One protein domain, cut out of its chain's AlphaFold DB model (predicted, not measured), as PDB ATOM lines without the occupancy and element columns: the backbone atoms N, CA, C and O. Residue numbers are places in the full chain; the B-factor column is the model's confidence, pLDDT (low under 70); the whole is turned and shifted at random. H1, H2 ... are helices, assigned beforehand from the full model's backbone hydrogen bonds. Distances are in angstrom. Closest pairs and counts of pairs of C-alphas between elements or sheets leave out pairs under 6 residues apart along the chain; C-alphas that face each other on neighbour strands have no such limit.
ATOM      1  N   ALA A  12      -5.448  20.007 154.181       84.06
ATOM      2  CA  ALA A  12      -5.182  19.457 155.519       84.06
ATOM      3  C   ALA A  12      -6.172  18.363 155.922       84.06
ATOM      4  O   ALA A  12      -5.757  17.295 156.371       84.06
ATOM      5  N   GLU A  13      -7.468  18.626 155.766       86.50
ATOM      6  CA  GLU A  13      -8.515  17.715 156.223       86.50
ATOM      7  C   GLU A  13      -8.490  16.397 155.444       86.50
ATOM      8  O   GLU A  13      -8.494  15.314 156.031       86.50
ATOM      9  N   GLU A  14      -8.373  16.471 154.120       87.12
ATOM     10  CA  GLU A  14      -8.373  15.283 153.270       87.12
ATOM     11  C   GLU A  14      -7.081  14.471 153.437       87.12
ATOM     12  O   GLU A  14      -7.102  13.244 153.320       87.12
ATOM     13  N   LEU A  15      -5.958  15.129 153.758       86.38
ATOM     14  CA  LEU A  15      -4.717  14.462 154.165       86.38
ATOM     15  C   LEU A  15      -4.873  13.759 155.520       86.38
ATOM     16  O   LEU A  15      -4.413  12.627 155.667       86.38
ATOM     17  N   ALA A  16      -5.527  14.392 156.500       87.88
ATOM     18  CA  ALA A  16      -5.754  13.813 157.826       87.88
ATOM     19  C   ALA A  16      -6.685  12.591 157.778       87.88
ATOM     20  O   ALA A  16      -6.465  11.607 158.482       87.88
ATOM     21  N   GLN A  17      -7.697  12.630 156.910       92.00
ATOM     22  CA  GLN A  17      -8.640  11.531 156.689       92.00
ATOM     23  C   GLN A  17      -8.083  10.431 155.764       92.00
ATOM     24  O   GLN A  17      -8.717   9.391 155.593       92.00
ATOM     25  N   GLY A  18      -6.910  10.640 155.155       88.75
ATOM     26  CA  GLY A  18      -6.283   9.692 154.228       88.75
ATOM     27  C   GLY A  18      -6.933   9.628 152.841       88.75
ATOM     28  O   GLY A  18      -6.587   8.754 152.046       88.75
ATOM     29  N   ALA A  19      -7.853  10.547 152.532       90.44
ATOM     30  CA  ALA A  19      -8.428  10.704 151.197       90.44
ATOM     31  C   ALA A  19      -7.397  11.268 150.201       90.44
ATOM     32  O   ALA A  19      -7.410  10.915 149.020       90.44
ATOM     33  N   LEU A  20      -6.469  12.100 150.687       89.94
ATOM     34  CA  LEU A  20      -5.268  12.523 149.974       89.94
ATOM     35  C   LEU A  20      -4.020  11.904 150.604       89.94
ATOM     36  O   LEU A  20      -3.948  11.646 151.803       89.94
ATOM     37  N   VAL A  21      -2.988  11.723 149.782       90.31
ATOM     38  CA  VAL A  21      -1.654  11.304 150.221       90.31
ATOM     39  C   VAL A  21      -0.614  12.280 149.691       90.31
ATOM     40  O   VAL A  21      -0.784  12.845 148.611       90.31
ATOM     41  N   ARG A  22       0.488  12.472 150.428       88.06
ATOM     42  CA  ARG A  22       1.650  13.251 149.974       88.06
ATOM     43  C   ARG A  22       2.689  12.303 149.351       88.06
ATOM     44  O   ARG A  22       3.493  11.732 150.086       88.06
ATOM     45  N   PRO A  23       2.705  12.118 148.015       87.94
ATOM     46  CA  PRO A  23       3.582  11.137 147.369       87.94
ATOM     47  C   PRO A  23       5.056  11.567 147.336       87.94
ATOM     48  O   PRO A  23       5.945  10.723 147.260       87.94
ATOM     49  N   LEU A  24       5.331  12.874 147.394       87.50
ATOM     50  CA  LEU A  24       6.679  13.443 147.339       87.50
ATOM     51  C   LEU A  24       7.065  14.021 148.705       87.50
ATOM     52  O   LEU A  24       6.314  14.797 149.290       87.50
ATOM     53  N   LYS A  25       8.260  13.679 149.200       79.00
ATOM     54  CA  LYS A  25       8.786  14.181 150.486       79.00
ATOM     55  C   LYS A  25       9.382  15.591 150.398       79.00
ATOM     56  O   LYS A  25       9.598  16.228 151.424       79.00
ATOM     57  N   GLY A  26       9.681  16.060 149.186       77.12
ATOM     58  CA  GLY A  26      10.205  17.401 148.955       77.12
ATOM     59  C   GLY A  26       9.107  18.450 149.098       77.12
ATOM     60  O   GLY A  26       8.050  18.320 148.487       77.12
ATOM     61  N   SER A  27       9.378  19.495 149.876       72.62
ATOM     62  CA  SER A  27       8.555  20.703 149.916       72.62
ATOM     63  C   SER A  27       9.304  21.834 149.224       72.62
ATOM     64  O   SER A  27      10.501  22.027 149.452       72.62
ATOM     65  N   LEU A  28       8.611  22.583 148.371       74.06
ATOM     66  CA  LEU A  28       9.130  23.856 147.896       74.06
ATOM     67  C   LEU A  28       9.020  24.854 149.049       74.06
ATOM     68  O   LEU A  28       8.006  24.884 149.747       74.06
ATOM     69  N   LYS A  29      10.058  25.674 149.262       67.69
ATOM     70  CA  LYS A  29       9.960  26.788 150.216       67.69
ATOM     71  C   LYS A  29       8.712  27.593 149.871       67.69
ATOM     72  O   LYS A  29       8.511  27.911 148.697       67.69
ATOM     73  N   ALA A  30       7.891  27.870 150.885       64.25
ATOM     74  CA  ALA A  30       6.652  28.607 150.711       64.25
ATOM     75  C   ALA A  30       6.929  29.859 149.869       64.25
ATOM     76  O   ALA A  30       7.809  30.663 150.190       64.25
ATOM     77  N   SER A  31       6.219  29.982 148.746       61.38
ATOM     78  CA  SER A  31       6.176  31.233 147.994       61.38
ATOM     79  C   SER A  31       5.751  32.343 148.968       61.38
ATOM     80  O   SER A  31       4.939  32.058 149.846       61.38
ATOM     81  N   PRO A  32       6.218  33.598 148.839       64.31
ATOM     82  CA  PRO A  32       5.832  34.707 149.730       64.31
ATOM     83  C   PRO A  32       4.339  35.099 149.640       64.31
ATOM     84  O   PRO A  32       3.951  36.194 150.033       64.31
ATOM     85  N   LYS A  33       3.492  34.232 149.079       68.69
ATOM     86  CA  LYS A  33       2.057  34.424 148.926       68.69
ATOM     87  C   LYS A  33       1.386  34.149 150.269       68.69
ATOM     88  O   LYS A  33       1.375  33.015 150.735       68.69
ATOM     89  N   GLY A  34       0.845  35.202 150.873       76.56
ATOM     90  CA  GLY A  34      -0.025  35.121 152.041       76.56
ATOM     91  C   GLY A  34      -1.499  35.240 151.658       76.56
ATOM     92  O   GLY A  34      -1.839  35.691 150.563       76.56
ATOM     93  N   TYR A  35      -2.372  34.863 152.587       83.75
ATOM     94  CA  TYR A  35      -3.786  35.224 152.534       83.75
ATOM     95  C   TYR A  35      -3.963  36.616 153.144       83.75
ATOM     96  O   TYR A  35      -3.343  36.936 154.158       83.75
ATOM     97  N   TYR A  36      -4.804  37.445 152.527       89.06
ATOM     98  CA  TYR A  36      -5.036  38.824 152.957       89.06
ATOM     99  C   TYR A  36      -6.521  39.061 153.216       89.06
ATOM    100  O   TYR A  36      -7.371  38.659 152.422       89.06
ATOM    101  N   VAL A  37      -6.825  39.771 154.302       89.88
ATOM    102  CA  VAL A  37      -8.175  40.265 154.594       89.88
ATOM    103  C   VAL A  37      -8.319  41.651 153.972       89.88
ATOM    104  O   VAL A  37      -7.573  42.569 154.307       89.88
ATOM    105  N   LEU A  38      -9.281  41.809 153.062       91.75
ATOM    106  CA  LEU A  38      -9.562  43.078 152.392       91.75
ATOM    107  C   LEU A  38     -10.886  43.655 152.890       91.75
ATOM    108  O   LEU A  38     -11.881  42.942 153.011       91.75
ATOM    109  N   THR A  39     -10.912  44.963 153.140       91.19
ATOM    110  CA  THR A  39     -12.134  45.687 153.507       91.19
ATOM    111  C   THR A  39     -12.274  46.962 152.686       91.19
ATOM    112  O   THR A  39     -11.303  47.505 152.159       91.19
ATOM    113  N   GLN A  40     -13.514  47.429 152.536       89.94
ATOM    114  CA  GLN A  40     -13.769  48.751 151.972       89.94
ATOM    115  C   GLN A  40     -13.272  49.813 152.950       89.94
ATOM    116  O   GLN A  40     -13.518  49.692 154.147       89.94
ATOM    117  N   LYS A  41     -12.643  50.870 152.433       88.25
ATOM    118  CA  LYS A  41     -12.135  51.984 153.241       88.25
ATOM    119  C   LYS A  41     -13.224  52.535 154.172       88.25
ATOM    120  O   LYS A  41     -14.318  52.864 153.718       88.25
ATOM    121  N   GLY A  42     -12.909  52.662 155.456       86.00
ATOM    122  CA  GLY A  42     -13.818  53.098 156.512       86.00
ATOM    123  C   GLY A  42     -14.590  51.962 157.191       86.00
ATOM    124  O   GLY A  42     -15.044  52.144 158.322       86.00
ATOM    125  N   ARG A  43     -14.717  50.782 156.565       87.75
ATOM    126  CA  ARG A  43     -15.453  49.637 157.125       87.75
ATOM    127  C   ARG A  43     -14.676  48.955 158.244       87.75
ATOM    128  O   ARG A  43     -15.293  48.456 159.174       87.75
ATOM    129  N   GLU A  44     -13.352  49.031 158.221       84.00
ATOM    130  CA  GLU A  44     -12.458  48.629 159.309       84.00
ATOM    131  C   GLU A  44     -12.759  49.344 160.638       84.00
ATOM    132  O   GLU A  44     -12.417  48.844 161.707       84.00
ATOM    133  N   ASN A  45     -13.444  50.492 160.594       87.62
ATOM    134  CA  ASN A  45     -13.842  51.226 161.792       87.62
ATOM    135  C   ASN A  45     -15.172  50.742 162.384       87.62
ATOM    136  O   ASN A  45     -15.474  51.074 163.529       87.62
ATOM    137  N   SER A  46     -15.954  49.955 161.637       93.62
ATOM    138  CA  SER A  46     -17.194  49.365 162.141       93.62
ATOM    139  C   SER A  46     -16.883  48.369 163.265       93.62
ATOM    140  O   SER A  46     -16.049  47.481 163.057       93.62
ATOM    141  N   PRO A  47     -17.567  48.440 164.424       91.62
ATOM    142  CA  PRO A  47     -17.354  47.502 165.528       91.62
ATOM    143  C   PRO A  47     -17.467  46.037 165.098       91.62
ATOM    144  O   PRO A  47     -16.633  45.217 165.465       91.62
ATOM    145  N   LEU A  48     -18.449  45.718 164.248       91.06
ATOM    146  CA  LEU A  48     -18.650  44.359 163.741       91.06
ATOM    147  C   LEU A  48     -17.478  43.884 162.878       91.06
ATOM    148  O   LEU A  48     -17.055  42.735 162.975       91.06
ATOM    149  N   SER A  49     -16.939  44.770 162.040       91.44
ATOM    150  CA  SER A  49     -15.803  44.433 161.189       91.44
ATOM    151  C   SER A  49     -14.535  44.239 162.010       91.44
ATOM    152  O   SER A  49     -13.792  43.314 161.715       91.44
ATOM    153  N   LYS A  50     -14.319  45.029 163.070       92.25
ATOM    154  CA  LYS A  50     -13.190  44.821 163.988       92.25
ATOM    155  C   LYS A  50     -13.246  43.458 164.661       92.25
ATOM    156  O   LYS A  50     -12.272  42.724 164.575       92.25
ATOM    157  N   VAL A  51     -14.394  43.096 165.237       95.00
ATOM    158  CA  VAL A  51     -14.562  41.791 165.898       95.00
ATOM    159  C   VAL A  51     -14.300  40.646 164.919       95.00
ATOM    160  O   VAL A  51     -13.591  39.704 165.256       95.00
ATOM    161  N   PHE A  52     -14.818  40.734 163.691       93.75
ATOM    162  CA  PHE A  52     -14.573  39.707 162.678       93.75
ATOM    163  C   PHE A  52     -13.099  39.624 162.260       93.75
ATOM    164  O   PHE A  52     -12.562  38.528 162.140       93.75
ATOM    165  N   ILE A  53     -12.445  40.771 162.049       93.88
ATOM    166  CA  ILE A  53     -11.025  40.836 161.687       93.88
ATOM    167  C   ILE A  53     -10.163  40.241 162.810       93.88
ATOM    168  O   ILE A  53      -9.291  39.421 162.550       93.88
ATOM    169  N   GLU A  54     -10.415  40.611 164.062       93.94
ATOM    170  CA  GLU A  54      -9.690  40.061 165.211       93.94
ATOM    171  C   GLU A  54      -9.899  38.552 165.341       93.94
ATOM    172  O   GLU A  54      -8.934  37.804 165.502       93.94
ATOM    173  N   TRP A  55     -11.145  38.092 165.200       95.12
ATOM    174  CA  TRP A  55     -11.471  36.673 165.244       95.12
ATOM    175  C   TRP A  55     -10.758  35.880 164.140       95.12
ATOM    176  O   TRP A  55     -10.116  34.878 164.447       95.12
ATOM    177  N   ILE A  56     -10.795  36.340 162.881       94.00
ATOM    178  CA  ILE A  56     -10.182  35.599 161.766       94.00
ATOM    179  C   ILE A  56      -8.656  35.538 161.890       94.00
ATOM    180  O   ILE A  56      -8.056  34.521 161.553       94.00
ATOM    181  N   PHE A  57      -8.013  36.591 162.407       92.69
ATOM    182  CA  PHE A  57      -6.572  36.567 162.666       92.69
ATOM    183  C   PHE A  57      -6.207  35.616 163.808       92.69
ATOM    184  O   PHE A  57      -5.180  34.942 163.723       92.69
ATOM    185  N   ASN A  58      -7.036  35.529 164.852       93.81
ATOM    186  CA  ASN A  58      -6.833  34.566 165.931       93.81
ATOM    187  C   ASN A  58      -6.997  33.122 165.432       93.81
ATOM    188  O   ASN A  58      -6.162  32.270 165.717       93.81
ATOM    189  N   GLU A  59      -8.026  32.869 164.625       90.69
ATOM    190  CA  GLU A  59      -8.273  31.553 164.036       90.69
ATOM    191  C   GLU A  59      -7.141  31.131 163.091       90.69
ATOM    192  O   GLU A  59      -6.624  30.021 163.188       90.69
ATOM    193  N   ALA A  60      -6.679  32.044 162.230       86.94
ATOM    194  CA  ALA A  60      -5.564  31.789 161.323       86.94
ATOM    195  C   ALA A  60      -4.253  31.491 162.066       86.94
ATOM    196  O   ALA A  60      -3.440  30.712 161.575       86.94
ATOM    197  N   LYS A  61      -4.044  32.095 163.242       85.38
ATOM    198  CA  LYS A  61      -2.899  31.786 164.101       85.38
ATOM    199  C   LYS A  61      -3.013  30.377 164.688       85.38
ATOM    200  O   LYS A  61      -2.059  29.619 164.589       85.38
ATOM    201  N   ASN A  62      -4.181  30.014 165.220       80.06
ATOM    202  CA  ASN A  62      -4.427  28.677 165.773       80.06
ATOM    203  C   ASN A  62      -4.318  27.566 164.719       80.06
ATOM    204  O   ASN A  62      -3.955  26.449 165.052       80.06
ATOM    205  N   ALA A  63      -4.637  27.863 163.457       71.06
ATOM    206  CA  ALA A  63      -4.493  26.919 162.350       71.06
ATOM    207  C   ALA A  63      -3.040  26.763 161.852       71.06
ATOM    208  O   ALA A  63      -2.768  25.877 161.040       71.06
ATOM    209  N   ALA A  64      -2.129  27.650 162.269       61.72
ATOM    210  CA  ALA A  64      -0.720  27.644 161.869       61.72
ATOM    211  C   ALA A  64       0.221  27.011 162.914       61.72
ATOM    212  O   ALA A  64       1.351  26.673 162.545       61.72
TER     213      ALA A  64
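What this domain is: This is residues 12 to 64 of the 65 residues of the protein "LysR_substrate domain-containing protein" of Ensifer sp. LC54 (UniProt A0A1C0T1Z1). With little regular structure, the model is a wide open loop of chain closed along one side by one long helix, H2. The unnamed residues 17 to 46 sweep from the short helix H1, beyond the far end of H2, round to its start. The printed part has 53 residues, with two named helices, H1 then H2, holding 21 of them, and no named strand: all helix. It is extended, with a radius of gyration of the C-alphas of 16.6 A, and spans 46 by 25 by 16 A.

How they stand to each other: H2, residues 47 to 62, and H1, residues 12 to 16, are apart. In both, every O i to N i+4 pair is within hydrogen-bond range. Residues 13 to 19, of which 13 to 16 belong to H1, stand free, as do residues 21 to 34.

Where its parts are: H2 measures 22.8 A, from C-alpha 47 at (-17.354, 47.502, 165.528) to C-alpha 62 at (-4.427, 28.677, 165.773). H1 measures 6.1 A and begins at C-alpha 12, (-5.182, 19.457, 155.519).

The domain as a whole: The C-alphas farthest apart, of Pro 23 and Gly 42, are 46.3 A apart; those of Ala 12 and Ala 64 are 11.3 A apart. The link from H1 to H2 is long, with 30 residues. The printed part has no cut. Its mean pLDDT is 85.1; residues 29 to 33 and residue 64 are under 70.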